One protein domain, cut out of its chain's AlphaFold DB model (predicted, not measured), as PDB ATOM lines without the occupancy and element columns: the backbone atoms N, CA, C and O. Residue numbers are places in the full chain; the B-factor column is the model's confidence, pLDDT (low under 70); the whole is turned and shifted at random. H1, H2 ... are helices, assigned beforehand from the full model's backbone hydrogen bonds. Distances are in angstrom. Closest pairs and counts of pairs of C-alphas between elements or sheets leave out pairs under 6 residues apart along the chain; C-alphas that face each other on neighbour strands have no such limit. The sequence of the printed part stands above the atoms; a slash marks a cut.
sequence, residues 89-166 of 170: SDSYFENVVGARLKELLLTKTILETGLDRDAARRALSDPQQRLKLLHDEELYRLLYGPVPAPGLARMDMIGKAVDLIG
ATOM      1  N   SER A  89      55.223  55.611  38.341       69.88
ATOM      2  CA  SER A  89      55.338  56.632  37.297       69.88
ATOM      3  C   SER A  89      54.269  56.456  36.215       69.88
ATOM      4  O   SER A  89      53.806  55.346  35.947       69.88
ATOM      5  N   ASP A  90      53.916  57.549  35.545       77.19
ATOM      6  CA  ASP A  90      52.968  57.562  34.423       77.19
ATOM      7  C   ASP A  90      53.377  56.550  33.345       77.19
ATOM      8  O   ASP A  90      52.557  55.773  32.860       77.19
ATOM      9  N   SER A  91      54.684  56.467  33.071       74.81
ATOM     10  CA  SER A  91      55.269  55.499  32.144       74.81
ATOM     11  C   SER A  91      55.090  54.044  32.582       74.81
ATOM     12  O   SER A  91      54.874  53.175  31.742       74.81
ATOM     13  N   TYR A  92      55.174  53.743  33.880       75.38
ATOM     14  CA  TYR A  92      54.930  52.393  34.385       75.38
ATOM     15  C   TYR A  92      53.451  52.036  34.256       75.38
ATOM     16  O   TYR A  92      53.107  50.941  33.812       75.38
ATOM     17  N   PHE A  93      52.573  52.975  34.608       77.38
ATOM     18  CA  PHE A  93      51.136  52.781  34.516       77.38
ATOM     19  C   PHE A  93      50.700  52.482  33.078       77.38
ATOM     20  O   PHE A  93      50.029  51.481  32.832       77.38
ATOM     21  N   GLU A  94      51.132  53.287  32.113       77.50
ATOM     22  CA  GLU A  94      50.757  53.101  30.714       77.50
ATOM     23  C   GLU A  94      51.318  51.792  30.130       77.50
ATOM     24  O   GLU A  94      50.575  50.995  29.547       77.50
ATOM     25  N   ASN A  95      52.609  51.523  30.354       78.69
ATOM     26  CA  ASN A  95      53.293  50.370  29.767       78.69
ATOM     27  C   ASN A  95      52.923  49.035  30.416       78.69
ATOM     28  O   ASN A  95      52.993  48.001  29.756       78.69
ATOM     29  N   VAL A  96      52.563  49.027  31.701       79.81
ATOM     30  CA  VAL A  96      52.255  47.788  32.430       79.81
ATOM     31  C   VAL A  96      50.754  47.627  32.611       79.81
ATOM     32  O   VAL A  96      50.187  46.634  32.158       79.81
ATOM     33  N   VAL A  97      50.093  48.592  33.252       80.06
ATOM     34  CA  VAL A  97      48.659  48.494  33.563       80.06
ATOM     35  C   VAL A  97      47.829  48.683  32.301       80.06
ATOM     36  O   VAL A  97      46.995  47.835  31.990       80.06
ATOM     37  N   GLY A  98      48.105  49.738  31.533       81.69
ATOM     38  CA  GLY A  98      47.429  50.001  30.264       81.69
ATOM     39  C   GLY A  98      47.588  48.842  29.281       81.69
ATOM     40  O   GLY A  98      46.606  48.391  28.692       81.69
ATOM     41  N   ALA A  99      48.799  48.289  29.156       83.81
ATOM     42  CA  ALA A  99      49.041  47.109  28.326       83.81
ATOM     43  C   ALA A  99      48.242  45.881  28.792       83.81
ATOM     44  O   ALA A  99      47.665  45.176  27.965       83.81
ATOM     45  N   ARG A 100      48.152  45.631  30.105       83.19
ATOM     46  CA  ARG A 100      47.356  44.514  30.641       83.19
ATOM     47  C   ARG A 100      45.861  44.693  30.421       83.19
ATOM     48  O   ARG A 100      45.205  43.725  30.050       83.19
ATOM     49  N   LEU A 101      45.335  45.902  30.592       83.94
ATOM     50  CA  LEU A 101      43.931  46.197  30.303       83.94
ATOM     51  C   LEU A 101      43.614  46.021  28.810       83.94
ATOM     52  O   LEU A 101      42.595  45.428  28.466       83.94
ATOM     53  N   LYS A 102      44.517  46.442  27.918       86.00
ATOM     54  CA  LYS A 102      44.383  46.221  26.467       86.00
ATOM     55  C   LYS A 102      44.440  44.736  26.094       86.00
ATOM     56  O   LYS A 102      43.697  44.306  25.220       86.00
ATOM     57  N   GLU A 103      45.270  43.941  26.769       87.31
ATOM     58  CA  GLU A 103      45.320  42.485  26.567       87.31
ATOM     59  C   GLU A 103      44.040  41.788  27.060       87.31
ATOM     60  O   GLU A 103      43.557  40.849  26.424       87.31
ATOM     61  N   LEU A 104      43.459  42.259  28.171       85.81
ATOM     62  CA  LEU A 104      42.161  41.778  28.654       85.81
ATOM     63  C   LEU A 104      41.051  42.091  27.653       85.81
ATOM     64  O   LEU A 104      40.275  41.197  27.319       85.81
ATOM     65  N   LEU A 105      41.018  43.321  27.131       86.44
ATOM     66  CA  LEU A 105      40.097  43.701  26.065       86.44
ATOM     67  C   LEU A 105      40.285  42.809  24.834       86.44
ATOM     68  O   LEU A 105      39.311  42.243  24.361       86.44
ATOM     69  N   LEU A 106      41.519  42.613  24.355       88.00
ATOM     70  CA  LEU A 106      41.807  41.728  23.221       88.00
ATOM     71  C   LEU A 106      41.267  40.313  23.452       88.00
ATOM     72  O   LEU A 106      40.612  39.746  22.581       88.00
ATOM     73  N   THR A 107      41.522  39.754  24.634       85.62
ATOM     74  CA  THR A 107      41.029  38.424  25.009       85.62
ATOM     75  C   THR A 107      39.505  38.378  24.982       85.62
ATOM     76  O   THR A 107      38.921  37.455  24.421       85.62
ATOM     77  N   LYS A 108      38.853  39.394  25.553       84.88
ATOM     78  CA  LYS A 108      37.398  39.514  25.566       84.88
ATOM     79  C   LYS A 108      36.826  39.657  24.152       84.88
ATOM     80  O   LYS A 108      35.868  38.969  23.828       84.88
ATOM     81  N   THR A 109      37.442  40.466  23.294       86.06
ATOM     82  CA  THR A 109      37.070  40.612  21.882       86.06
ATOM     83  C   THR A 109      37.109  39.276  21.155       86.06
ATOM     84  O   THR A 109      36.126  38.909  20.527       86.06
ATOM     85  N   ILE A 110      38.195  38.511  21.293       86.69
ATOM     86  CA  ILE A 110      38.321  37.181  20.676       86.69
ATOM     87  C   ILE A 110      37.192  36.251  21.133       86.69
ATOM     88  O   ILE A 110      36.618  35.536  20.316       86.69
ATOM     89  N   LEU A 111      36.864  36.270  22.428       85.12
ATOM     90  CA  LEU A 111      35.822  35.418  23.000       85.12
ATOM     91  C   LEU A 111      34.414  35.781  22.509       85.12
ATOM     92  O   LEU A 111      33.635  34.877  22.227       85.12
ATOM     93  N   GLU A 112      34.086  37.069  22.413       86.12
ATOM     94  CA  GLU A 112      32.743  37.520  22.017       86.12
ATOM     95  C   GLU A 112      32.541  37.493  20.495       86.12
ATOM     96  O   GLU A 112      31.490  37.077  20.018       86.12
ATOM     97  N   THR A 113      33.543  37.904  19.709       83.50
ATOM     98  CA  THR A 113      33.405  38.019  18.246       83.50
ATOM     99  C   THR A 113      33.878  36.775  17.493       83.50
ATOM    100  O   THR A 113      33.680  36.688  16.282       83.50
ATOM    101  N   GLY A 114      34.567  35.841  18.160       84.31
ATOM    102  CA  GLY A 114      35.155  34.649  17.536       84.31
ATOM    103  C   GLY A 114      36.282  34.947  16.539       84.31
ATOM    104  O   GLY A 114      36.637  34.086  15.734       84.31
ATOM    105  N   LEU A 115      36.827  36.169  16.551       85.00
ATOM    106  CA  LEU A 115      37.922  36.556  15.663       85.00
ATOM    107  C   LEU A 115      39.217  35.864  16.082       85.00
ATOM    108  O   LEU A 115      39.505  35.725  17.268       85.00
ATOM    109  N   ASP A 116      40.045  35.517  15.100       88.31
ATOM    110  CA  ASP A 116      41.411  35.097  15.382       88.31
ATOM    111  C   ASP A 116      42.196  36.217  16.090       88.31
ATOM    112  O   ASP A 116      41.967  37.412  15.862       88.31
ATOM    113  N   ARG A 117      43.152  35.832  16.941       84.69
ATOM    114  CA  ARG A 117      43.917  36.762  17.779       84.69
ATOM    115  C   ARG A 117      44.620  37.835  16.957       84.69
ATOM    116  O   ARG A 117      44.626  38.996  17.367       84.69
ATOM    117  N   ASP A 118      45.169  37.481  15.798       86.94
ATOM    118  CA  ASP A 118      45.883  38.436  14.951       86.94
ATOM    119  C   ASP A 118      44.934  39.384  14.218       86.94
ATOM    120  O   ASP A 118      45.286  40.537  13.950       86.94
ATOM    121  N   ALA A 119      43.721  38.929  13.898       84.44
ATOM    122  CA  ALA A 119      42.676  39.775  13.332       84.44
ATOM    123  C   ALA A 119      42.134  40.757  14.384       84.44
ATOM    124  O   ALA A 119      42.086  41.960  14.127       84.44
ATOM    125  N   ALA A 120      41.824  40.271  15.589       86.06
ATOM    126  CA  ALA A 120      41.370  41.099  16.704       86.06
ATOM    127  C   ALA A 120      42.437  42.127  17.119       86.06
ATOM    128  O   ALA A 120      42.136  43.304  17.321       86.06
ATOM    129  N   ARG A 121      43.713  41.722  17.162       88.31
ATOM    130  CA  ARG A 121      44.826  42.629  17.460       88.31
ATOM    131  C   ARG A 121      44.971  43.722  16.408       88.31
ATOM    132  O   ARG A 121      45.195  44.873  16.777       88.31
ATOM    133  N   ARG A 122      44.841  43.392  15.119       87.12
ATOM    134  CA  ARG A 122      44.861  44.391  14.037       87.12
ATOM    135  C   ARG A 122      43.696  45.371  14.157       87.12
ATOM    136  O   ARG A 122      43.941  46.575  14.137       87.12
ATOM    137  N   ALA A 123      42.482  44.872  14.386       85.81
ATOM    138  CA  ALA A 123      41.297  45.708  14.562       85.81
ATOM    139  C   ALA A 123      41.426  46.662  15.765       85.81
ATOM    140  O   ALA A 123      41.107  47.841  15.658       85.81
ATOM    141  N   LEU A 124      41.973  46.191  16.891       86.00
ATOM    142  CA  LEU A 124      42.235  47.024  18.070       86.00
ATOM    143  C   LEU A 124      43.473  47.927  17.930       86.00
ATOM    144  O   LEU A 124      43.648  48.851  18.727       86.00
ATOM    145  N   SER A 125      44.355  47.698  16.958       86.06
ATOM    146  CA  SER A 125      45.523  48.559  16.720       86.06
ATOM    147  C   SER A 125      45.176  49.763  15.849       86.06
ATOM    148  O   SER A 125      45.696  50.848  16.097       86.06
ATOM    149  N   ASP A 126      44.265  49.598  14.891       86.69
ATOM    150  CA  ASP A 126      43.772  50.672  14.029       86.69
ATOM    151  C   ASP A 126      42.770  51.571  14.792       86.69
ATOM    152  O   ASP A 126      41.740  51.073  15.246       86.69
ATOM    153  N   PRO A 127      43.027  52.886  14.954       81.00
ATOM    154  CA  PRO A 127      42.133  53.795  15.675       81.00
ATOM    155  C   PRO A 127      40.691  53.816  15.147       81.00
ATOM    156  O   PRO A 127      39.759  53.900  15.947       81.00
ATOM    157  N   GLN A 128      40.497  53.718  13.826       82.00
ATOM    158  CA  GLN A 128      39.162  53.777  13.221       82.00
ATOM    159  C   GLN A 128      38.385  52.482  13.463       82.00
ATOM    160  O   GLN A 128      37.211  52.513  13.838       82.00
ATOM    161  N   GLN A 129      39.046  51.336  13.289       82.31
ATOM    162  CA  GLN A 129      38.424  50.031  13.524       82.31
ATOM    163  C   GLN A 129      38.195  49.774  15.007       82.31
ATOM    164  O   GLN A 129      37.181  49.194  15.371       82.31
ATOM    165  N   ARG A 130      39.090  50.249  15.872       82.94
ATOM    166  CA  ARG A 130      38.995  50.087  17.319       82.94
ATOM    167  C   ARG A 130      37.756  50.766  17.893       82.94
ATOM    168  O   ARG A 130      37.031  50.123  18.642       82.94
ATOM    169  N   LEU A 131      37.501  52.033  17.549       81.12
ATOM    170  CA  LEU A 131      36.302  52.736  18.020       81.12
ATOM    171  C   LEU A 131      35.033  52.044  17.508       81.12
ATOM    172  O   LEU A 131      34.087  51.834  18.262       81.12
ATOM    173  N   LYS A 132      35.057  51.621  16.239       82.12
ATOM    174  CA  LYS A 132      33.963  50.871  15.624       82.12
ATOM    175  C   LYS A 132      33.759  49.492  16.254       82.12
ATOM    176  O   LYS A 132      32.645  49.016  16.258       82.12
ATOM    177  N   LEU A 133      34.802  48.840  16.757       82.25
ATOM    178  CA  LEU A 133      34.700  47.527  17.392       82.25
ATOM    179  C   LEU A 133      34.186  47.645  18.825       82.25
ATOM    180  O   LEU A 133      33.327  46.880  19.243       82.25
ATOM    181  N   LEU A 134      34.702  48.623  19.570       83.38
ATOM    182  CA  LEU A 134      34.317  48.862  20.955       83.38
ATOM    183  C   LEU A 134      32.859  49.314  21.074       83.38
ATOM    184  O   LEU A 134      32.208  48.920  22.032       83.38
ATOM    185  N   HIS A 135      32.363  50.142  20.144       81.94
ATOM    186  CA  HIS A 135      31.055  50.816  20.242       81.94
ATOM    187  C   HIS A 135      30.826  51.566  21.572       81.94
ATOM    188  O   HIS A 135      29.708  51.960  21.888       81.94
ATOM    189  N   ASP A 136      31.896  51.786  22.335       82.62
ATOM    190  CA  ASP A 136      31.888  52.363  23.667       82.62
ATOM    191  C   ASP A 136      32.992  53.424  23.728       82.62
ATOM    192  O   ASP A 136      34.195  53.135  23.773       82.62
ATOM    193  N   GLU A 137      32.556  54.680  23.659       83.06
ATOM    194  CA  GLU A 137      33.428  55.848  23.697       83.06
ATOM    195  C   GLU A 137      34.049  56.049  25.086       83.06
ATOM    196  O   GLU A 137      35.176  56.541  25.195       83.06
ATOM    197  N   GLU A 138      33.364  55.621  26.151       85.00
ATOM    198  CA  GLU A 138      33.882  55.698  27.512       85.00
ATOM    199  C   GLU A 138      35.045  54.724  27.683       85.00
ATOM    200  O   GLU A 138      36.131  55.142  28.090       85.00
ATOM    201  N   LEU A 139      34.865  53.465  27.280       85.19
ATOM    202  CA  LEU A 139      35.914  52.448  27.304       85.19
ATOM    203  C   LEU A 139      37.095  52.825  26.399       85.19
ATOM    204  O   LEU A 139      38.259  52.663  26.787       85.19
ATOM    205  N   TYR A 140      36.819  53.389  25.219       86.44
ATOM    206  CA  TYR A 140      37.852  53.926  24.335       86.44
ATOM    207  C   TYR A 140      38.659  55.035  25.022       86.44
ATOM    208  O   TYR A 140      39.890  54.970  25.075       86.44
ATOM    209  N   ARG A 141      37.984  56.043  25.587       86.25
ATOM    210  CA  ARG A 141      38.642  57.169  26.261       86.25
ATOM    211  C   ARG A 141      39.430  56.708  27.478       86.25
ATOM    212  O   ARG A 141      40.492  57.252  27.757       86.25
ATOM    213  N   LEU A 142      38.934  55.704  28.188       87.06
ATOM    214  CA  LEU A 142      39.607  55.153  29.348       87.06
ATOM    215  C   LEU A 142      40.905  54.443  28.936       87.06
ATOM    216  O   LEU A 142      41.959  54.729  29.480       87.06
ATOM    217  N   LEU A 143      40.878  53.559  27.938       84.94
ATOM    218  CA  LEU A 143      42.053  52.753  27.575       84.94
ATOM    219  C   LEU A 143      43.074  53.467  26.676       84.94
ATOM    220  O   LEU A 143      44.239  53.054  26.623       84.94
ATOM    221  N   TYR A 144      42.641  54.487  25.936       84.81
ATOM    222  CA  TYR A 144      43.450  55.165  24.916       84.81
ATOM    223  C   TYR A 144      43.530  56.685  25.094       84.81
ATOM    224  O   TYR A 144      44.198  57.347  24.303       84.81
ATOM    225  N   GLY A 145      42.861  57.244  26.102       83.19
ATOM    226  CA  GLY A 145      42.970  58.652  26.466       83.19
ATOM    227  C   GLY A 145      44.189  58.959  27.344       83.19
ATOM    228  O   GLY A 145      45.021  58.085  27.601       83.19
ATOM    229  N   PRO A 146      44.315  60.216  27.805       82.19
ATOM    230  CA  PRO A 146      45.432  60.639  28.639       82.19
ATOM    231  C   PRO A 146      45.443  59.900  29.981       82.19
ATOM    232  O   PRO A 146      44.396  59.635  30.578       82.19
ATOM    233  N   VAL A 147      46.647  59.601  30.473       81.81
ATOM    234  CA  VAL A 147      46.847  58.906  31.748       81.81
ATOM    235  C   VAL A 147      46.280  59.755  32.897       81.81
ATOM    236  O   VAL A 147      46.644  60.927  33.024       81.81
ATOM    237  N   PRO A 148      45.410  59.197  33.760       81.12
ATOM    238  CA  PRO A 148      44.868  59.942  34.887       81.12
ATOM    239  C   PRO A 148      45.929  60.195  35.963       81.12
ATOM    240  O   PRO A 148      46.949  59.498  36.061       81.12
ATOM    241  N   ALA A 149      45.648  61.184  36.817       80.00
ATOM    242  CA  ALA A 149      46.495  61.538  37.948       80.00
ATOM    243  C   ALA A 149      46.791  60.314  38.851       80.00
ATOM    244  O   ALA A 149      45.937  59.432  39.000       80.00
ATOM    245  N   PRO A 150      47.990  60.233  39.454       76.00
ATOM    246  CA  PRO A 150      48.389  59.094  40.274       76.00
ATOM    247  C   PRO A 150      47.496  58.886  41.506       76.00
ATOM    248  O   PRO A 150      46.807  59.790  41.978       76.00
ATOM    249  N   GLY A 151      47.525  57.668  42.055       75.19
ATOM    250  CA  GLY A 151      46.772  57.306  43.257       75.19
ATOM    251  C   GLY A 151      45.322  56.904  42.967       75.19
ATOM    252  O   GLY A 151      45.073  55.987  42.185       75.19
ATOM    253  N   LEU A 152      44.356  57.551  43.632       77.00
ATOM    254  CA  LEU A 152      42.944  57.140  43.604       77.00
ATOM    255  C   LEU A 152      42.312  57.218  42.209       77.00
ATOM    256  O   LEU A 152      41.557  56.321  41.850       77.00
ATOM    257  N   ALA A 153      42.650  58.230  41.404       79.06
ATOM    258  CA  ALA A 153      42.078  58.385  40.064       79.06
ATOM    259  C   ALA A 153      42.487  57.240  39.119       79.06
ATOM    260  O   ALA A 153      41.670  56.761  38.336       79.06
ATOM    261  N   ARG A 154      43.718  56.728  39.242       80.81
ATOM    262  CA  ARG A 154      44.156  55.519  38.529       80.81
ATOM    263  C   ARG A 154      43.464  54.261  39.022       80.81
ATOM    264  O   ARG A 154      43.108  53.424  38.207       80.81
ATOM    265  N   MET A 155      43.269  54.112  40.331       77.56
ATOM    266  CA  MET A 155      42.555  52.950  40.869       77.56
ATOM    267  C   MET A 155      41.096  52.914  40.401       77.56
ATOM    268  O   MET A 155      40.624  51.860  39.983       77.56
ATOM    269  N   ASP A 156      40.417  54.063  40.424       82.75
ATOM    270  CA  ASP A 156      39.050  54.216  39.916       82.75
ATOM    271  C   ASP A 156      38.979  53.910  38.415       82.75
ATOM    272  O   ASP A 156      38.140  53.129  37.971       82.75
ATOM    273  N   MET A 157      39.931  54.434  37.641       85.50
ATOM    274  CA  MET A 157      40.043  54.145  36.216       85.50
ATOM    275  C   MET A 157      40.296  52.654  35.939       85.50
ATOM    276  O   MET A 157      39.644  52.099  35.065       85.50
ATOM    277  N   ILE A 158      41.173  51.969  36.680       81.62
ATOM    278  CA  ILE A 158      41.368  50.516  36.515       81.62
ATOM    279  C   ILE A 158      40.066  49.763  36.807       81.62
ATOM    280  O   ILE A 158      39.697  48.887  36.030       81.62
ATOM    281  N   GLY A 159      39.384  50.089  37.911       79.12
ATOM    282  CA  GLY A 159      38.124  49.441  38.285       79.12
ATOM    283  C   GLY A 159      37.077  49.583  37.183       79.12
ATOM    284  O   GLY A 159      36.600  48.584  36.654       79.12
ATOM    285  N   LYS A 160      36.838  50.823  36.742       84.69
ATOM    286  CA  LYS A 160      35.923  51.127  35.635       84.69
ATOM    287  C   LYS A 160      36.320  50.433  34.336       84.69
ATOM    288  O   LYS A 160      35.453  49.927  33.635       84.69
ATOM    289  N   ALA A 161      37.616  50.360  34.025       83.50
ATOM    290  CA  ALA A 161      38.102  49.673  32.832       83.50
ATOM    291  C   ALA A 161      37.742  48.190  32.867       83.50
ATOM    292  O   ALA A 161      37.251  47.650  31.885       83.50
ATOM    293  N   VAL A 162      37.989  47.532  34.000       82.81
ATOM    294  CA  VAL A 162      37.707  46.106  34.172       82.81
ATOM    295  C   VAL A 162      36.207  45.836  34.096       82.81
ATOM    296  O   VAL A 162      35.810  44.893  33.413       82.81
ATOM    297  N   ASP A 163      35.387  46.670  34.732       84.94
ATOM    298  CA  ASP A 163      33.931  46.524  34.714       84.94
ATOM    299  C   ASP A 163      33.365  46.711  33.298       84.94
ATOM    300  O   ASP A 163      32.601  45.867  32.826       84.94
ATOM    301  N   LEU A 164      33.799  47.754  32.580       84.12
ATOM    302  CA  LEU A 164      33.382  48.014  31.198       84.12
ATOM    303  C   LEU A 164      33.859  46.915  30.238       84.12
ATOM    304  O   LEU A 164      33.069  46.434  29.432       84.12
ATOM    305  N   ILE A 165      35.106  46.439  30.356       84.31
ATOM    306  CA  ILE A 165      35.597  45.293  29.563       84.31
ATOM    307  C   ILE A 165      34.780  44.031  29.875       84.31
ATOM    308  O   ILE A 165      34.460  43.258  28.975       84.31
ATOM    309  N   GLY A 166      34.440  43.796  31.143       80.88
ATOM    310  CA  GLY A 166      33.642  42.642  31.554       80.88
ATOM    311  C   GLY A 166      32.217  42.676  30.995       80.88
ATOM    312  O   GLY A 166      31.706  41.639  30.560       80.88
TER     313      GLY A 166
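What this domain is: This is residues 89 to 166 of the 170 residues of an uncharacterized protein of Candidatus Bathyarchaeota archaeon (UniProt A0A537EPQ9). What shape comes first? Two long helices, H1 and H5, lie side by side and run the same way, and the short helices H2, H3 and H4 fold back over one side of this pair. H2 packs on residues 106 to 110 of H1, H4 packs across H5, and H3 stays off both long helices. What makes it up? The 78 printed residues hold H1 to H5 in chain order and no named strand, an all helix class with mostly crossed helix packing. How large is it? It is compact, with a radius of gyration of the C-alphas of 12.4 A, and elongated, spanning 36 by 20 by 20 A.

How they stand to each other: What does the first helix touch? H1, residues 90 to 113, touches H2, residues 117 to 125, at a steep tilt of 54 degrees, closest at the C-alphas of Ile 110 and Arg 117, 6.3 A. With residues 101 to 108 alone it touches H5, residues 152 to 166, at a shallow tilt of 13 degrees, closest at the C-alphas of Leu 105 and Ile 165, 5.9 A. H1 and H4, residues 137 to 144, only just touch, with 3 pairs of C-alphas within 8 A, the closest those of Gly 98 and Leu 143, 6.6 A. How do the others stand? H3, residues 127 to 134, touches H2 only at the corner, closest at the C-alphas of Leu 124 and Arg 130, 4.5 A, and only just touches H4, again only at the corner, with 3 pairs. H4 touches H5 at a steep tilt of 61 degrees, closest at the C-alphas of Leu 139 and Leu 164, 6.4 A; H3 is apart from H1 and H5. Are the backbones helical? Every O i to N i+4 pair is within hydrogen-bond range in H2, H3, H4 and H5, and 19 of 20 in H1.

Where its parts are: Where does H1 run? It goes from C-alpha 90 at (52.968, 57.562, 34.423) to C-alpha 113, 32.0 A. Where does H5 end? It ends at C-alpha 166 at (33.642, 42.642, 31.554), 21.0 A from C-alpha 152.

The domain as a whole: How far does it reach? The C-alphas of Gly 114 and Gly 151, the two farthest apart, are 36.2 A apart. Is it continuous and confident? The printed part has no cut and no long link, and residue 89 alone has pLDDT under 70.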